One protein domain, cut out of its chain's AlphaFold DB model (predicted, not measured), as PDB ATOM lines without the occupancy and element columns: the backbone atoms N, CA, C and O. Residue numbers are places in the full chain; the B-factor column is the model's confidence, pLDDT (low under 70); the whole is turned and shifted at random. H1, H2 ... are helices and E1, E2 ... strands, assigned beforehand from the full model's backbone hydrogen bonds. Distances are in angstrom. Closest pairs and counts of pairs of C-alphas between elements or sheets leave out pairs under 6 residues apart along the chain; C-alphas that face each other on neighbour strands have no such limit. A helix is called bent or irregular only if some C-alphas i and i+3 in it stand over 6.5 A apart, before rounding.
ATOM      1  N   GLU A   8     254.871 202.883 110.681       69.12
ATOM      2  CA  GLU A   8     253.431 202.967 110.383       69.12
ATOM      3  C   GLU A   8     252.590 202.076 111.298       69.12
ATOM      4  O   GLU A   8     251.451 202.397 111.633       69.12
ATOM      5  N   ASN A   9     253.176 200.958 111.723       77.38
ATOM      6  CA  ASN A   9     252.525 199.986 112.581       77.38
ATOM      7  C   ASN A   9     252.869 200.175 114.063       77.38
ATOM      8  O   ASN A   9     252.269 199.492 114.888       77.38
ATOM      9  N   ALA A  10     253.802 201.062 114.423       83.81
ATOM     10  CA  ALA A  10     254.286 201.232 115.789       83.81
ATOM     11  C   ALA A  10     253.283 201.995 116.670       83.81
ATOM     12  O   ALA A  10     253.126 203.219 116.578       83.81
ATOM     13  N   ARG A  11     252.648 201.277 117.601       88.44
ATOM     14  CA  ARG A  11     251.793 201.873 118.632       88.44
ATOM     15  C   ARG A  11     252.639 202.541 119.710       88.44
ATOM     16  O   ARG A  11     252.342 203.664 120.108       88.44
ATOM     17  N   GLU A  12     253.705 201.873 120.136       91.50
ATOM     18  CA  GLU A  12     254.484 202.206 121.328       91.50
ATOM     19  C   GLU A  12     255.947 201.767 121.149       91.50
ATOM     20  O   GLU A  12     256.217 200.770 120.476       91.50
ATOM     21  N   VAL A  13     256.884 202.505 121.748       93.44
ATOM     22  CA  VAL A  13     258.316 202.171 121.796       93.44
ATOM     23  C   VAL A  13     258.767 202.268 123.248       93.44
ATOM     24  O   VAL A  13     258.468 203.259 123.912       93.44
ATOM     25  N   ARG A  14     259.485 201.257 123.740       96.12
ATOM     26  CA  ARG A  14     260.083 201.231 125.082       96.12
ATOM     27  C   ARG A  14     261.565 200.917 124.975       96.12
ATOM     28  O   ARG A  14     261.947 200.068 124.175       96.12
ATOM     29  N   PHE A  15     262.380 201.557 125.802       96.88
ATOM     30  CA  PHE A  15     263.812 201.290 125.884       96.88
ATOM     31  C   PHE A  15     264.144 200.544 127.167       96.88
ATOM     32  O   PHE A  15     263.567 200.826 128.214       96.88
ATOM     33  N   PHE A  16     265.090 199.614 127.082       96.50
ATOM     34  CA  PHE A  16     265.560 198.837 128.223       96.50
ATOM     35  C   PHE A  16     267.083 198.826 128.270       96.50
ATOM     36  O   PHE A  16     267.730 198.649 127.233       96.50
ATOM     37  N   ARG A  17     267.648 198.951 129.473       95.00
ATOM     38  CA  ARG A  17     269.033 198.567 129.765       95.00
ATOM     39  C   ARG A  17     268.980 197.238 130.509       95.00
ATOM     40  O   ARG A  17     268.466 197.177 131.620       95.00
ATOM     41  N   GLN A  18     269.472 196.171 129.884       86.75
ATOM     42  CA  GLN A  18     269.257 194.790 130.338       86.75
ATOM     43  C   GLN A  18     267.754 194.482 130.537       86.75
ATOM     44  O   GLN A  18     267.056 194.260 129.548       86.75
ATOM     45  N   SER A  19     267.256 194.502 131.778       87.62
ATOM     46  CA  SER A  19     265.842 194.276 132.131       87.62
ATOM     47  C   SER A  19     265.091 195.547 132.548       87.62
ATOM     48  O   SER A  19     263.860 195.537 132.579       87.62
ATOM     49  N   ASP A  20     265.801 196.626 132.883       95.06
ATOM     50  CA  ASP A  20     265.208 197.833 133.461       95.06
ATOM     51  C   ASP A  20     264.754 198.790 132.356       95.06
ATOM     52  O   ASP A  20     265.516 199.093 131.433       95.06
ATOM     53  N   GLN A  21     263.509 199.272 132.436       96.38
ATOM     54  CA  GLN A  21     262.992 200.253 131.482       96.38
ATOM     55  C   GLN A  21     263.631 201.624 131.743       96.38
ATOM     56  O   GLN A  21     263.601 202.120 132.866       96.38
ATOM     57  N   VAL A  22     264.163 202.245 130.691       96.38
ATOM     58  CA  VAL A  22     264.841 203.550 130.725       96.38
ATOM     59  C   VAL A  22     264.171 204.538 129.768       96.38
ATOM     60  O   VAL A  22     263.497 204.140 128.813       96.38
ATOM     61  N   SER A  23     264.352 205.836 130.004       95.44
ATOM     62  CA  SER A  23     263.942 206.882 129.058       95.44
ATOM     63  C   SER A  23     264.822 206.872 127.794       95.44
ATOM     64  O   SER A  23     265.986 206.460 127.850       95.44
ATOM     65  N   PRO A  24     264.330 207.363 126.638       92.75
ATOM     66  CA  PRO A  24     265.175 207.577 125.465       92.75
ATOM     67  C   PRO A  24     266.359 208.505 125.784       92.75
ATOM     68  O   PRO A  24     267.478 208.227 125.358       92.75
ATOM     69  N   SER A  25     266.144 209.548 126.596       92.69
ATOM     70  CA  SER A  25     267.206 210.447 127.064       92.69
ATOM     71  C   SER A  25     268.332 209.690 127.781       92.69
ATOM     72  O   SER A  25     269.507 209.893 127.471       92.69
ATOM     73  N   GLU A  26     268.017 208.757 128.683       94.62
ATOM     74  CA  GLU A  26     269.025 207.923 129.352       94.62
ATOM     75  C   GLU A  26     269.782 207.012 128.383       94.62
ATOM     76  O   GLU A  26     270.995 206.875 128.533       94.62
ATOM     77  N   VAL A  27     269.130 206.447 127.357       93.94
ATOM     78  CA  VAL A  27     269.828 205.650 126.327       93.94
ATOM     79  C   VAL A  27     270.878 206.496 125.613       93.94
ATOM     80  O   VAL A  27     272.048 206.116 125.596       93.94
ATOM     81  N   PHE A  28     270.498 207.654 125.063       90.81
ATOM     82  CA  PHE A  28     271.440 208.541 124.368       90.81
ATOM     83  C   PHE A  28     272.558 209.034 125.298       90.81
ATOM     84  O   PHE A  28     273.728 209.069 124.906       90.81
ATOM     85  N   ASN A  29     272.221 209.373 126.543       91.69
ATOM     86  CA  ASN A  29     273.180 209.897 127.507       91.69
ATOM     87  C   ASN A  29     274.177 208.843 128.004       91.69
ATOM     88  O   ASN A  29     275.369 209.140 128.071       91.69
ATOM     89  N   LEU A  30     273.728 207.628 128.329       92.81
ATOM     90  CA  LEU A  30     274.597 206.554 128.817       92.81
ATOM     91  C   LEU A  30     275.448 205.967 127.687       92.81
ATOM     92  O   LEU A  30     276.667 205.894 127.834       92.81
ATOM     93  N   LEU A  31     274.836 205.629 126.544       91.31
ATOM     94  CA  LEU A  31     275.509 205.018 125.390       91.31
ATOM     95  C   LEU A  31     276.662 205.883 124.850       91.31
ATOM     96  O   LEU A  31     277.681 205.353 124.409       91.31
ATOM     97  N   TYR A  32     276.520 207.212 124.910       90.19
ATOM     98  CA  TYR A  32     277.538 208.161 124.453       90.19
ATOM     99  C   TYR A  32     278.332 208.848 125.571       90.19
ATOM    100  O   TYR A  32     279.239 209.624 125.265       90.19
ATOM    101  N   SER A  33     278.091 208.520 126.845       92.38
ATOM    102  CA  SER A  33     278.928 208.993 127.961       92.38
ATOM    103  C   SER A  33     280.429 208.662 127.825       92.38
ATOM    104  O   SER A  33     281.240 209.515 128.200       92.38
ATOM    105  N   PRO A  34     280.876 207.546 127.197       92.25
ATOM    106  CA  PRO A  34     282.309 207.308 127.000       92.25
ATOM    107  C   PRO A  34     282.988 208.326 126.066       92.25
ATOM    108  O   PRO A  34     284.215 208.410 126.054       92.25
ATOM    109  N   LEU A  35     282.223 209.120 125.302       87.88
ATOM    110  CA  LEU A  35     282.741 210.211 124.468       87.88
ATOM    111  C   LEU A  35     283.002 211.507 125.255       87.88
ATOM    112  O   LEU A  35     283.667 212.400 124.727       87.88
ATOM    113  N   ASP A  36     282.527 211.636 126.497       90.38
ATOM    114  CA  ASP A  36     282.622 212.885 127.262       90.38
ATOM    115  C   ASP A  36     284.057 213.430 127.401       90.38
ATOM    116  O   ASP A  36     284.247 214.622 127.148       90.38
ATOM    117  N   PRO A  37     285.105 212.626 127.698       89.38
ATOM    118  CA  PRO A  37     286.477 213.135 127.796       89.38
ATOM    119  C   PRO A  37     286.992 213.756 126.488       89.38
ATOM    120  O   PRO A  37     287.775 214.710 126.511       89.38
ATOM    121  N   LEU A  38     286.536 213.230 125.347       85.94
ATOM    122  CA  LEU A  38     286.865 213.704 124.006       85.94
ATOM    123  C   LEU A  38     286.077 214.971 123.652       85.94
ATOM    124  O   LEU A  38     286.658 215.954 123.197       85.94
ATOM    125  N   ILE A  39     284.774 214.975 123.931       83.44
ATOM    126  CA  ILE A  39     283.878 216.130 123.793       83.44
ATOM    127  C   ILE A  39     284.421 217.328 124.581       83.44
ATOM    128  O   ILE A  39     284.522 218.439 124.055       83.44
ATOM    129  N   ASP A  40     284.840 217.103 125.825       85.12
ATOM    130  CA  ASP A  40     285.367 218.150 126.693       85.12
ATOM    131  C   ASP A  40     286.762 218.626 126.259       85.12
ATOM    132  O   ASP A  40     287.067 219.820 126.349       85.12
ATOM    133  N   LEU A  41     287.597 217.731 125.718       82.94
ATOM    134  CA  LEU A  41     288.853 218.092 125.056       82.94
ATOM    135  C   LEU A  41     288.595 218.976 123.823       82.94
ATOM    136  O   LEU A  41     289.212 220.035 123.705       82.94
ATOM    137  N   ASN A  42     287.636 218.619 122.966       75.75
ATOM    138  CA  ASN A  42     287.270 219.380 121.766       75.75
ATOM    139  C   ASN A  42     286.695 220.767 122.110       75.75
ATOM    140  O   ASN A  42     287.108 221.772 121.523       75.75
ATOM    141  N   ARG A  43     285.831 220.866 123.132       74.94
ATOM    142  CA  ARG A  43     285.339 222.145 123.690       74.94
ATOM    143  C   ARG A  43     286.489 223.041 124.173       74.94
ATOM    144  O   ARG A  43     286.501 224.245 123.901       74.94
ATOM    145  N   LYS A  44     287.481 222.464 124.861       73.88
ATOM    146  CA  LYS A  44     288.675 223.175 125.363       73.88
ATOM    147  C   LYS A  44     289.643 223.554 124.231       73.88
ATOM    148  O   LYS A  44     290.234 224.634 124.285       73.88
ATOM    149  N   MET A  45     289.765 222.726 123.189       67.88
ATOM    150  CA  MET A  45     290.532 223.014 121.970       67.88
ATOM    151  C   MET A  45     289.924 224.178 121.186       67.88
ATOM    152  O   MET A  45     290.643 225.125 120.876       67.88
ATOM    153  N   GLY A  46     288.608 224.172 120.937       62.00
ATOM    154  CA  GLY A  46     287.917 225.224 120.178       62.00
ATOM    155  C   GLY A  46     288.135 226.632 120.743       62.00
ATOM    156  O   GLY A  46     288.366 227.572 119.986       62.00
ATOM    157  N   LYS A  47     288.176 226.773 122.076       59.53
ATOM    158  CA  LYS A  47     288.445 228.051 122.765       59.53
ATOM    159  C   LYS A  47     289.925 228.488 122.757       59.53
ATOM    160  O   LYS A  47     290.222 229.594 123.205       59.53
ATOM    161  N   ARG A  48     290.866 227.650 122.294       55.72
ATOM    162  CA  ARG A  48     292.323 227.915 122.351       55.72
ATOM    163  C   ARG A  48     293.067 227.784 121.012       55.72
ATOM    164  O   ARG A  48     294.130 228.382 120.869       55.72
ATOM    165  N   PHE A  49     292.535 227.061 120.023       53.16
ATOM    166  CA  PHE A  49     293.258 226.676 118.794       53.16
ATOM    167  C   PHE A  49     293.722 227.835 117.895       53.16
ATOM    168  O   PHE A  49     294.650 227.665 117.102       53.16
ATOM    169  N   SER A  50     293.119 229.020 118.025       52.72
ATOM    170  CA  SER A  50     293.547 230.245 117.335       52.72
ATOM    171  C   SER A  50     294.836 230.855 117.899       52.72
ATOM    172  O   SER A  50     295.500 231.604 117.191       52.72
ATOM    173  N   LYS A  51     295.218 230.522 119.142       56.16
ATOM    174  CA  LYS A  51     296.385 231.085 119.850       56.16
ATOM    175  C   LYS A  51     297.583 230.128 119.942       56.16
ATOM    176  O   LYS A  51     298.552 230.432 120.628       56.16
ATOM    177  N   ILE A  52     297.514 228.961 119.295       60.12
ATOM    178  CA  ILE A  52     298.518 227.892 119.406       60.12
ATOM    179  C   ILE A  52     299.265 227.733 118.071       60.12
ATOM    180  O   ILE A  52     298.645 227.582 117.017       60.12
ATOM    181  N   GLY A  53     300.602 227.757 118.119       61.28
ATOM    182  CA  GLY A  53     301.470 227.526 116.956       61.28
ATOM    183  C   GLY A  53     301.460 226.071 116.463       61.28
ATOM    184  O   GLY A  53     300.978 225.175 117.152       61.28
ATOM    185  N   TYR A  54     302.019 225.824 115.274       65.75
ATOM    186  CA  TYR A  54     301.954 224.529 114.569       65.75
ATOM    187  C   TYR A  54     302.307 223.307 115.441       65.75
ATOM    188  O   TYR A  54     301.526 222.361 115.512       65.75
ATOM    189  N   ILE A  55     303.422 223.362 116.177       65.56
ATOM    190  CA  ILE A  55     303.877 222.273 117.063       65.56
ATOM    191  C   ILE A  55     302.820 221.947 118.133       65.56
ATOM    192  O   ILE A  55     302.487 220.784 118.351       65.56
ATOM    193  N   GLY A  56     302.236 222.972 118.760       69.06
ATOM    194  CA  GLY A  56     301.197 222.796 119.775       69.06
ATOM    195  C   GLY A  56     299.855 222.323 119.210       69.06
ATOM    196  O   GLY A  56     299.077 221.727 119.949       69.06
ATOM    197  N   LYS A  57     299.578 222.542 117.915       70.44
ATOM    198  CA  LYS A  57     298.426 221.923 117.240       70.44
ATOM    199  C   LYS A  57     298.654 220.423 117.077       70.44
ATOM    200  O   LYS A  57     297.833 219.660 117.571       70.44
ATOM    201  N   ARG A  58     299.811 220.019 116.538       73.56
ATOM    202  CA  ARG A  58     300.156 218.603 116.322       73.56
ATOM    203  C   ARG A  58     300.095 217.782 117.618       73.56
ATOM    204  O   ARG A  58     299.434 216.755 117.652       73.56
ATOM    205  N   ILE A  59     300.671 218.292 118.712       75.56
ATOM    206  CA  ILE A  59     300.619 217.649 120.044       75.56
ATOM    207  C   ILE A  59     299.171 217.500 120.556       75.56
ATOM    208  O   ILE A  59     298.820 216.505 121.190       75.56
ATOM    209  N   MET A  60     298.302 218.481 120.293       74.62
ATOM    210  CA  MET A  60     296.887 218.405 120.675       74.62
ATOM    211  C   MET A  60     296.081 217.459 119.772       74.62
ATOM    212  O   MET A  60     295.087 216.898 120.230       74.62
ATOM    213  N   GLU A  61     296.503 217.253 118.525       77.31
ATOM    214  CA  GLU A  61     295.904 216.297 117.588       77.31
ATOM    215  C   GLU A  61     296.306 214.855 117.939       77.31
ATOM    216  O   GLU A  61     295.416 214.033 118.148       77.31
ATOM    217  N   GLU A  62     297.596 214.591 118.180       80.44
ATOM    218  CA  GLU A  62     298.124 213.322 118.724       80.44
ATOM    219  C   GLU A  62     297.411 212.926 120.035       80.44
ATOM    220  O   GLU A  62     296.991 211.779 120.235       80.44
ATOM    221  N   ARG A  63     297.198 213.901 120.933       83.06
ATOM    222  CA  ARG A  63     296.439 213.704 122.176       83.06
ATOM    223  C   ARG A  63     294.964 213.387 121.918       83.06
ATOM    224  O   ARG A  63     294.400 212.541 122.609       83.06
ATOM    225  N   ARG A  64     294.323 214.069 120.963       81.12
ATOM    226  CA  ARG A  64     292.908 213.859 120.614       81.12
ATOM    227  C   ARG A  64     292.682 212.474 120.006       81.12
ATOM    228  O   ARG A  64     291.719 211.818 120.384       81.12
ATOM    229  N   GLU A  65     293.578 212.006 119.140       81.94
ATOM    230  CA  GLU A  65     293.543 210.645 118.585       81.94
ATOM    231  C   GLU A  65     293.710 209.583 119.680       81.94
ATOM    232  O   GLU A  65     292.928 208.634 119.754       81.94
ATOM    233  N   SER A  66     294.658 209.796 120.601       84.88
ATOM    234  CA  SER A  66     294.880 208.914 121.756       84.88
ATOM    235  C   SER A  66     293.645 208.808 122.665       84.88
ATOM    236  O   SER A  66     293.280 207.715 123.097       84.88
ATOM    237  N   VAL A  67     292.967 209.933 122.932       86.00
ATOM    238  CA  VAL A  67     291.710 209.956 123.701       86.00
ATOM    239  C   VAL A  67     290.568 209.310 122.911       86.00
ATOM    240  O   VAL A  67     289.816 208.523 123.476       86.00
ATOM    241  N   TYR A  68     290.463 209.552 121.602       84.25
ATOM    242  CA  TYR A  68     289.452 208.916 120.755       84.25
ATOM    243  C   TYR A  68     289.573 207.386 120.735       84.25
ATOM    244  O   TYR A  68     288.560 206.704 120.862       84.25
ATOM    245  N   ALA A  69     290.785 206.827 120.681       84.19
ATOM    246  CA  ALA A  69     291.003 205.378 120.751       84.19
ATOM    247  C   ALA A  69     290.608 204.744 122.108       84.19
ATOM    248  O   ALA A  69     290.368 203.536 122.188       84.19
ATOM    249  N   LEU A  70     290.529 205.537 123.183       86.81
ATOM    250  CA  LEU A  70     289.949 205.117 124.462       86.81
ATOM    251  C   LEU A  70     288.417 205.226 124.423       86.81
ATOM    252  O   LEU A  70     287.728 204.229 124.616       86.81
ATOM    253  N   CYS A  71     287.894 206.411 124.097       87.94
ATOM    254  CA  CYS A  71     286.459 206.701 124.050       87.94
ATOM    255  C   CYS A  71     285.691 205.779 123.087       87.94
ATOM    256  O   CYS A  71     284.595 205.330 123.409       87.94
ATOM    257  N   LYS A  72     286.278 205.450 121.928       84.19
ATOM    258  CA  LYS A  72     285.693 204.535 120.940       84.19
ATOM    259  C   LYS A  72     285.492 203.128 121.509       84.19
ATOM    260  O   LYS A  72     284.421 202.568 121.312       84.19
ATOM    261  N   ARG A  73     286.476 202.589 122.242       85.75
ATOM    262  CA  ARG A  73     286.354 201.271 122.888       85.75
ATOM    263  C   ARG A  73     285.264 201.269 123.952       85.75
ATOM    264  O   ARG A  73     284.432 200.379 123.928       85.75
ATOM    265  N   GLY A  74     285.183 202.323 124.766       87.06
ATOM    266  CA  GLY A  74     284.085 202.479 125.722       87.06
ATOM    267  C   GLY A  74     282.701 202.490 125.056       87.06
ATOM    268  O   GLY A  74     281.785 201.866 125.565       87.06
ATOM    269  N   VAL A  75     282.538 203.125 123.885       85.56
ATOM    270  CA  VAL A  75     281.276 203.054 123.110       85.56
ATOM    271  C   VAL A  75     281.037 201.658 122.512       85.56
ATOM    272  O   VAL A  75     279.895 201.211 122.444       85.56
ATOM    273  N   GLU A  76     282.090 200.952 122.091       85.19
ATOM    274  CA  GLU A  76     282.005 199.564 121.604       85.19
ATOM    275  C   GLU A  76     281.677 198.562 122.730       85.19
ATOM    276  O   GLU A  76     281.012 197.562 122.475       85.19
ATOM    277  N   GLU A  77     282.061 198.855 123.974       88.62
ATOM    278  CA  GLU A  77     281.728 198.079 125.177       88.62
ATOM    279  C   GLU A  77     280.246 198.225 125.587       88.62
ATOM    280  O   GLU A  77     279.677 197.283 126.133       88.62
ATOM    281  N   MET A  78     279.577 199.337 125.245       87.81
ATOM    282  CA  MET A  78     278.127 199.512 125.473       87.81
ATOM    283  C   MET A  78     277.239 198.699 124.501       87.81
ATOM    284  O   MET A  78     276.008 198.708 124.624       87.81
ATOM    285  N   VAL A  79     277.815 198.036 123.489       85.25
ATOM    286  CA  VAL A  79     277.055 197.306 122.458       85.25
ATOM    287  C   VAL A  79     276.352 196.098 123.074       85.25
ATOM    288  O   VAL A  79     276.988 195.158 123.538       85.25
ATOM    289  N   GLY A  80     275.018 196.101 123.024       84.50
ATOM    290  CA  GLY A  80     274.187 195.040 123.595       84.50
ATOM    291  C   GLY A  80     273.750 195.264 125.046       84.50
ATOM    292  O   GLY A  80     272.941 194.482 125.535       84.50
ATOM    293  N   GLU A  81     274.181 196.341 125.720       91.69
ATOM    294  CA  GLU A  81     273.568 196.723 127.006       91.69
ATOM    295  C   GLU A  81     272.113 197.193 126.846       91.69
ATOM    296  O   GLU A  81     271.300 197.016 127.757       91.69
ATOM    297  N   PHE A  82     271.794 197.802 125.698       94.94
ATOM    298  CA  PHE A  82     270.506 198.435 125.430       94.94
ATOM    299  C   PHE A  82     269.700 197.713 124.347       94.94
ATOM    300  O   PHE A  82     270.232 197.274 123.320       94.94
ATOM    301  N   SER A  83     268.384 197.680 124.538       95.75
ATOM    302  CA  SER A  83     267.416 197.227 123.539       95.75
ATOM    303  C   SER A  83     266.213 198.170 123.454       95.75
ATOM    304  O   SER A  83     265.951 198.955 124.368       95.75
ATOM    305  N   ALA A  84     265.483 198.091 122.343       95.81
ATOM    306  CA  ALA A  84     264.178 198.718 122.184       95.81
ATOM    307  C   ALA A  84     263.113 197.651 121.912       95.81
ATOM    308  O   ALA A  84     263.270 196.841 120.998       95.81
ATOM    309  N   GLU A  85     262.015 197.677 122.661       95.31
ATOM    310  CA  GLU A  85     260.794 196.956 122.309       95.31
ATOM    311  C   GLU A  85     259.877 197.892 121.518       95.31
ATOM    312  O   GLU A  85     259.464 198.943 122.014       95.31
ATOM    313  N   ILE A  86     259.530 197.496 120.296       93.25
ATOM    314  CA  ILE A  86     258.474 198.130 119.510       93.25
ATOM    315  C   ILE A  86     257.219 197.276 119.664       93.25
ATOM    316  O   ILE A  86     257.224 196.085 119.342       93.25
ATOM    317  N   ILE A  87     256.136 197.885 120.143       92.50
ATOM    318  CA  ILE A  87     254.818 197.253 120.201       92.50
ATOM    319  C   ILE A  87     253.977 197.823 119.068       92.50
ATOM    320  O   ILE A  87     253.741 199.032 118.991       92.50
ATOM    321  N   SER A  88     253.522 196.957 118.170       89.50
ATOM    322  CA  SER A  88     252.728 197.365 117.017       89.50
ATOM    323  C   SER A  88     251.226 197.470 117.329       89.50
ATOM    324  O   SER A  88     250.744 197.068 118.392       89.50
ATOM    325  N   ASN A  89     250.452 197.995 116.378       86.50
ATOM    326  CA  ASN A  89     249.003 198.186 116.494       86.50
ATOM    327  C   ASN A  89     248.237 196.870 116.736       86.50
ATOM    328  O   ASN A  89     247.265 196.867 117.488       86.50
ATOM    329  N   ASN A  90     248.706 195.738 116.190       87.50
ATOM    330  CA  ASN A  90     248.142 194.406 116.470       87.50
ATOM    331  C   ASN A  90     248.703 193.755 117.755       87.50
ATOM    332  O   ASN A  90     248.497 192.568 117.992       87.50
ATOM    333  N   SER A  91     249.398 194.531 118.594       87.56
ATOM    334  CA  SER A  91     250.071 194.115 119.833       87.56
ATOM    335  C   SER A  91     251.179 193.064 119.670       87.56
ATOM    336  O   SER A  91     251.639 192.512 120.672       87.56
ATOM    337  N   LYS A  92     251.681 192.827 118.447       88.88
ATOM    338  CA  LYS A  92     252.951 192.111 118.260       88.88
ATOM    339  C   LYS A  92     254.078 192.947 118.880       88.88
ATOM    340  O   LYS A  92     254.218 194.131 118.581       88.88
ATOM    341  N   LYS A  93     254.880 192.313 119.733       91.06
ATOM    342  CA  LYS A  93     256.132 192.861 120.269       91.06
ATOM    343  C   LYS A  93     257.294 192.433 119.378       91.06
ATOM    344  O   LYS A  93     257.369 191.268 118.986       91.06
ATOM    345  N   GLU A  94     258.207 193.351 119.100       92.12
ATOM    346  CA  GLU A  94     259.481 193.076 118.437       92.12
ATOM    347  C   GLU A  94     260.613 193.750 119.215       92.12
ATOM    348  O   GLU A  94     260.546 194.946 119.496       92.12
ATOM    349  N   VAL A  95     261.650 192.987 119.571       92.75
ATOM    350  CA  VAL A  95     262.817 193.491 120.311       92.75
ATOM    351  C   VAL A  95     263.974 193.713 119.344       92.75
ATOM    352  O   VAL A  95     264.317 192.830 118.559       92.75
ATOM    353  N   TYR A  96     264.575 194.896 119.414       92.50
ATOM    354  CA  TYR A  96     265.690 195.335 118.586       92.50
ATOM    355  C   TYR A  96     266.908 195.590 119.476       92.50
ATOM    356  O   TYR A  96     266.818 196.327 120.458       92.50
ATOM    357  N   GLY A  97     268.063 195.028 119.114       90.50
ATOM    358  CA  GLY A  97     269.334 195.384 119.743       90.50
ATOM    359  C   GLY A  97     269.767 196.778 119.292       90.50
ATOM    360  O   GLY A  97     269.702 197.083 118.096       90.50
ATOM    361  N   ILE A  98     270.190 197.624 120.234       90.75
ATOM    362  CA  ILE A  98     270.644 198.987 119.941       90.75
ATOM    363  C   ILE A  98     272.145 198.989 119.651       90.75
ATOM    364  O   ILE A  98     272.941 198.350 120.341       90.75
ATOM    365  N   VAL A  99     272.522 199.727 118.609       83.69
ATOM    366  CA  VAL A  99     273.890 199.860 118.110       83.69
ATOM    367  C   VAL A  99     274.252 201.354 118.044       83.69
ATOM    368  O   VAL A  99     273.546 202.124 117.382       83.69
ATOM    369  N   PRO A 100     275.343 201.792 118.701       76.19
ATOM    370  CA  PRO A 100     275.818 203.170 118.636       76.19
ATOM    371  C   PRO A 100     276.343 203.544 117.243       76.19
ATOM    372  O   PRO A 100     276.804 202.704 116.468       76.19
ATOM    373  N   ARG A 101     276.328 204.845 116.935       69.38
ATOM    374  CA  ARG A 101     276.848 205.422 115.689       69.38
ATOM    375  C   ARG A 101     278.378 205.351 115.677       69.38
ATOM    376  O   ARG A 101     279.062 206.168 116.288       69.38
ATOM    377  N   THR A 102     278.926 204.384 114.943       54.62
ATOM    378  CA  THR A 102     280.377 204.116 114.866       54.62
ATOM    379  C   THR A 102     281.167 205.120 114.015       54.62
ATOM    380  O   THR A 102     282.396 205.118 114.052       54.62
ATOM    381  N   ASN A 103     280.492 206.001 113.264       52.25
ATOM    382  CA  ASN A 103     281.087 207.019 112.389       52.25
ATOM    383  C   ASN A 103     280.981 208.456 112.950       52.25
ATOM    384  O   ASN A 103     280.694 209.401 112.212       52.25
ATOM    385  N   TYR A 104     281.178 208.621 114.259       60.53
ATOM    386  CA  TYR A 104     281.258 209.924 114.931       60.53
ATOM    387  C   TYR A 104     282.484 210.746 114.486       60.53
ATOM    388  O   TYR A 104     283.580 210.204 114.326       60.53
ATOM    389  N   ASP A 105     282.319 212.064 114.311       61.66
ATOM    390  CA  ASP A 105     283.454 212.984 114.176       61.66
ATOM    391  C   ASP A 105     284.110 213.175 115.544       61.66
ATOM    392  O   ASP A 105     283.629 213.911 116.403       61.66
ATOM    393  N   TYR A 106     285.269 212.547 115.723       65.50
ATOM    394  CA  TYR A 106     286.049 212.630 116.951       65.50
ATOM    395  C   TYR A 106     286.571 214.048 117.277       65.50
ATOM    396  O   TYR A 106     287.168 214.241 118.337       65.50
ATOM    397  N   SER A 107     286.349 215.049 116.414       63.34
ATOM    398  CA  SER A 107     286.600 216.472 116.680       63.34
ATOM    399  C   SER A 107     285.368 217.272 117.148       63.34
ATOM    400  O   SER A 107     285.505 218.448 117.505       63.34
ATOM    401  N   ALA A 108     284.179 216.660 117.208       66.88
ATOM    402  CA  ALA A 108     282.944 217.338 117.592       66.88
ATOM    403  C   ALA A 108     282.838 217.637 119.114       66.88
ATOM    404  O   ALA A 108     283.442 216.946 119.944       66.88
ATOM    405  N   PRO A 109     282.090 218.689 119.516       69.62
ATOM    406  CA  PRO A 109     281.973 219.144 120.906       69.62
ATOM    407  C   PRO A 109     280.660 218.709 121.602       69.62
ATOM    408  O   PRO A 109     280.245 219.351 122.577       69.62
ATOM    409  N   LYS A 110     279.977 217.673 121.099       72.25
ATOM    410  CA  LYS A 110     278.675 217.168 121.576       72.25
ATOM    411  C   LYS A 110     278.565 215.649 121.364       72.25
ATOM    412  O   LYS A 110     279.307 215.094 120.561       72.25
ATOM    413  N   ARG A 111     277.669 214.989 122.109       80.25
ATOM    414  CA  ARG A 111     277.354 213.555 121.952       80.25
ATOM    415  C   ARG A 111     276.473 213.356 120.711       80.25
ATOM    416  O   ARG A 111     275.543 214.149 120.572       80.25
ATOM    417  N   PRO A 112     276.677 212.297 119.898       76.12
ATOM    418  CA  PRO A 112     275.805 211.973 118.774       76.12
ATOM    419  C   PRO A 112     274.320 211.967 119.146       76.12
ATOM    420  O   PRO A 112     273.938 211.545 120.239       76.12
ATOM    421  N   ASN A 113     273.485 212.381 118.201       72.44
ATOM    422  CA  ASN A 113     272.030 212.440 118.323       72.44
ATOM    423  C   ASN A 113     271.269 211.317 117.586       72.44
ATOM    424  O   ASN A 113     270.047 211.375 117.474       72.44
ATOM    425  N   ILE A 114     271.958 210.279 117.088       76.38
ATOM    426  CA  ILE A 114     271.347 209.133 116.381       76.38
ATOM    427  C   ILE A 114     271.824 207.798 116.965       76.38
ATOM    428  O   ILE A 114     273.009 207.648 117.265       76.38
ATOM    429  N   ILE A 115     270.928 206.812 117.058       82.12
ATOM    430  CA  ILE A 115     271.234 205.396 117.326       82.12
ATOM    431  C   ILE A 115     270.507 204.488 116.320       82.12
ATOM    432  O   ILE A 115     269.404 204.794 115.858       82.12
ATOM    433  N   LEU A 116     271.127 203.360 115.975       81.88
ATOM    434  CA  LEU A 116     270.545 202.337 115.103       81.88
ATOM    435  C   LEU A 116     269.939 201.224 115.961       81.88
ATOM    436  O   LEU A 116     270.545 200.822 116.951       81.88
ATOM    437  N   ALA A 117     268.796 200.674 115.561       85.19
ATOM    438  CA  ALA A 117     268.232 199.484 116.189       85.19
ATOM    439  C   ALA A 117     267.934 198.403 115.141       85.19
ATOM    440  O   ALA A 117     267.453 198.697 114.044       85.19
ATOM    441  N   ASN A 118     268.261 197.150 115.460       82.44
ATOM    442  CA  ASN A 118     268.226 196.025 114.522       82.44
ATOM    443  C   ASN A 118     267.706 194.747 115.205       82.44
ATOM    444  O   ASN A 118     268.177 194.400 116.287       82.44
ATOM    445  N   ASN A 119     266.778 194.032 114.563       80.94
ATOM    446  CA  ASN A 119     266.282 192.723 115.020       80.94
ATOM    447  C   ASN A 119     266.655 191.558 114.077       80.94
ATOM    448  O   ASN A 119     266.091 190.471 114.162       80.94
ATOM    449  N   GLY A 120     267.591 191.779 113.149       72.81
ATOM    450  CA  GLY A 120     268.056 190.799 112.160       72.81
ATOM    451  C   GLY A 120     267.172 190.708 110.911       72.81
ATOM    452  O   GLY A 120     267.689 190.486 109.819       72.81
ATOM    453  N   CYS A 121     265.864 190.944 111.043       68.50
ATOM    454  CA  CYS A 121     264.919 190.991 109.921       68.50
ATOM    455  C   CYS A 121     264.620 192.420 109.439       68.50
ATOM    456  O   CYS A 121     264.244 192.622 108.284       68.50
ATOM    457  N   SER A 122     264.753 193.408 110.322       74.69
ATOM    458  CA  SER A 122     264.373 194.800 110.088       74.69
ATOM    459  C   SER A 122     265.229 195.758 110.918       74.69
ATOM    460  O   SER A 122     265.836 195.378 111.923       74.69
ATOM    461  N   GLN A 123     265.284 197.012 110.475       73.69
ATOM    462  CA  GLN A 123     266.097 198.064 111.075       73.69
ATOM    463  C   GLN A 123     265.276 199.349 111.191       73.69
ATOM    464  O   GLN A 123     264.504 199.685 110.289       73.69
ATOM    465  N   VAL A 124     265.477 200.083 112.282       78.38
ATOM    466  CA  VAL A 124     264.915 201.421 112.511       78.38
ATOM    467  C   VAL A 124     265.998 202.350 113.050       78.38
ATOM    468  O   VAL A 124     267.013 201.904 113.585       78.38
ATOM    469  N   VAL A 125     265.784 203.653 112.907       77.12
ATOM    470  CA  VAL A 125     266.664 204.692 113.448       77.12
ATOM    471  C   VAL A 125     265.906 205.441 114.530       77.12
ATOM    472  O   VAL A 125     264.791 205.898 114.281       77.12
ATOM    473  N   PHE A 126     266.518 205.605 115.700       82.56
ATOM    474  CA  PHE A 126     266.047 206.554 116.704       82.56
ATOM    475  C   PHE A 126     266.935 207.800 116.668       82.56
ATOM    476  O   PHE A 126     268.159 207.690 116.547       82.56
ATOM    477  N   ARG A 127     266.324 208.983 116.760       79.81
ATOM    478  CA  ARG A 127     267.007 210.281 116.733       79.81
ATOM    479  C   ARG A 127     266.478 211.195 117.830       79.81
ATOM    480  O   ARG A 127     265.292 211.170 118.147       79.81
ATOM    481  N   GLU A 128     267.383 211.991 118.374       78.69
ATOM    482  CA  GLU A 128     267.157 213.059 119.340       78.69
ATOM    483  C   GLU A 128     267.342 214.401 118.615       78.69
ATOM    484  O   GLU A 128     268.461 214.885 118.463       78.69
ATOM    485  N   ALA A 129     266.263 214.995 118.108       71.25
ATOM    486  CA  ALA A 129     266.339 216.353 117.578       71.25
ATOM    487  C   ALA A 129     266.511 217.342 118.733       71.25
ATOM    488  O   ALA A 129     265.774 217.254 119.715       71.25
ATOM    489  N   ARG A 130     267.450 218.287 118.623       67.50
ATOM    490  CA  ARG A 130     267.813 219.199 119.725       67.50
ATOM    491  C   ARG A 130     267.767 220.664 119.302       67.50
ATOM    492  O   ARG A 130     268.224 221.042 118.226       67.50
ATOM    493  N   THR A 131     267.294 221.518 120.199       62.38
ATOM    494  CA  THR A 131     267.481 222.970 120.118       62.38
ATOM    495  C   THR A 131     268.893 223.322 120.568       62.38
ATOM    496  O   THR A 131     269.451 222.705 121.476       62.38
TER     497      THR A 131
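This is residues 8 to 131 of the 348 residues of an uncharacterized protein of Candidatus Pacearchaeota archaeon CG10_big_fil_rev_8_21_14_0_10_34_12 (UniProt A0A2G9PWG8). Look first for a strongly twisted sheet of six strands at one end of a rod, with H1a, the first arm of the bent helix H1, packed on it; a helical hairpin, H1b and H2, makes the rod's other end. The printed part has 124 residues, with two named helices and six named strands in the order E1, E2, H1, H2, E3, E4, E5, E6 along the chain; the class is mixed, helices and strands. The sheet's order is E2 E1 E3 E4 E5 E6, antiparallel from E1 to E6. The whole is loose, radius of gyration of the C-alphas 17.8 A, spanning 63 by 29 by 24 A.

Find C-alpha 10 at (254.286, 201.232, 115.789), where E1, residues 10 to 17, begins its 20.5 A. E2 is 20 to 22, 6.3 A; E3 is 82 to 88, 19.7 A; E4 is 93 to 100, 22.3 A; E5 is 114 to 118, 13.6 A. E6, 123 to 130, 22.9 A, ends at (267.813, 219.199, 119.725). H1, 24 to 46, was assigned as one helix by its hydrogen bonds but is bent, C-alphas 31 and 34 being 7.4 A apart: H1a is 24 to 31, 10.6 A; H1b is 34 to 46, 20.0 A, irregular, with C-alphas 34 and 37 7.2 A apart. H2 is 54 to 77, 34.9 A.

E3 to E6 form a meander, each strand the antiparallel neighbour of the one before; check N 84 and O 96 at 2.9 A, N 99 and O 116 at 2.8 A, N 115 and O 126 at 2.9 A. E1 is antiparallel to E3, N 14 to O 85 2.9 A; E2 and E1 meet only at a point. H1a is on the sheet; its closest C-alphas to E1 are Pro 24 and Phe 15, 6.4 A. H1b touches H2, C-alphas of Pro 34 and Cys 71 5.1 A apart, at a shallow tilt of 19 degrees, opposite ways. Every O i to N i+4 pair is within hydrogen-bond range in H1a, 8 of 9 in H1b, 18 of 20 in H2.

The farthest C-alphas, Gly 53 and Asn 90, are 62.8 A apart. The printed part has no cut; E4 to E5 is the long link. Confidence is under 70 at residues 8, 45 to 56, 101 to 109, 121 and 130 to 131.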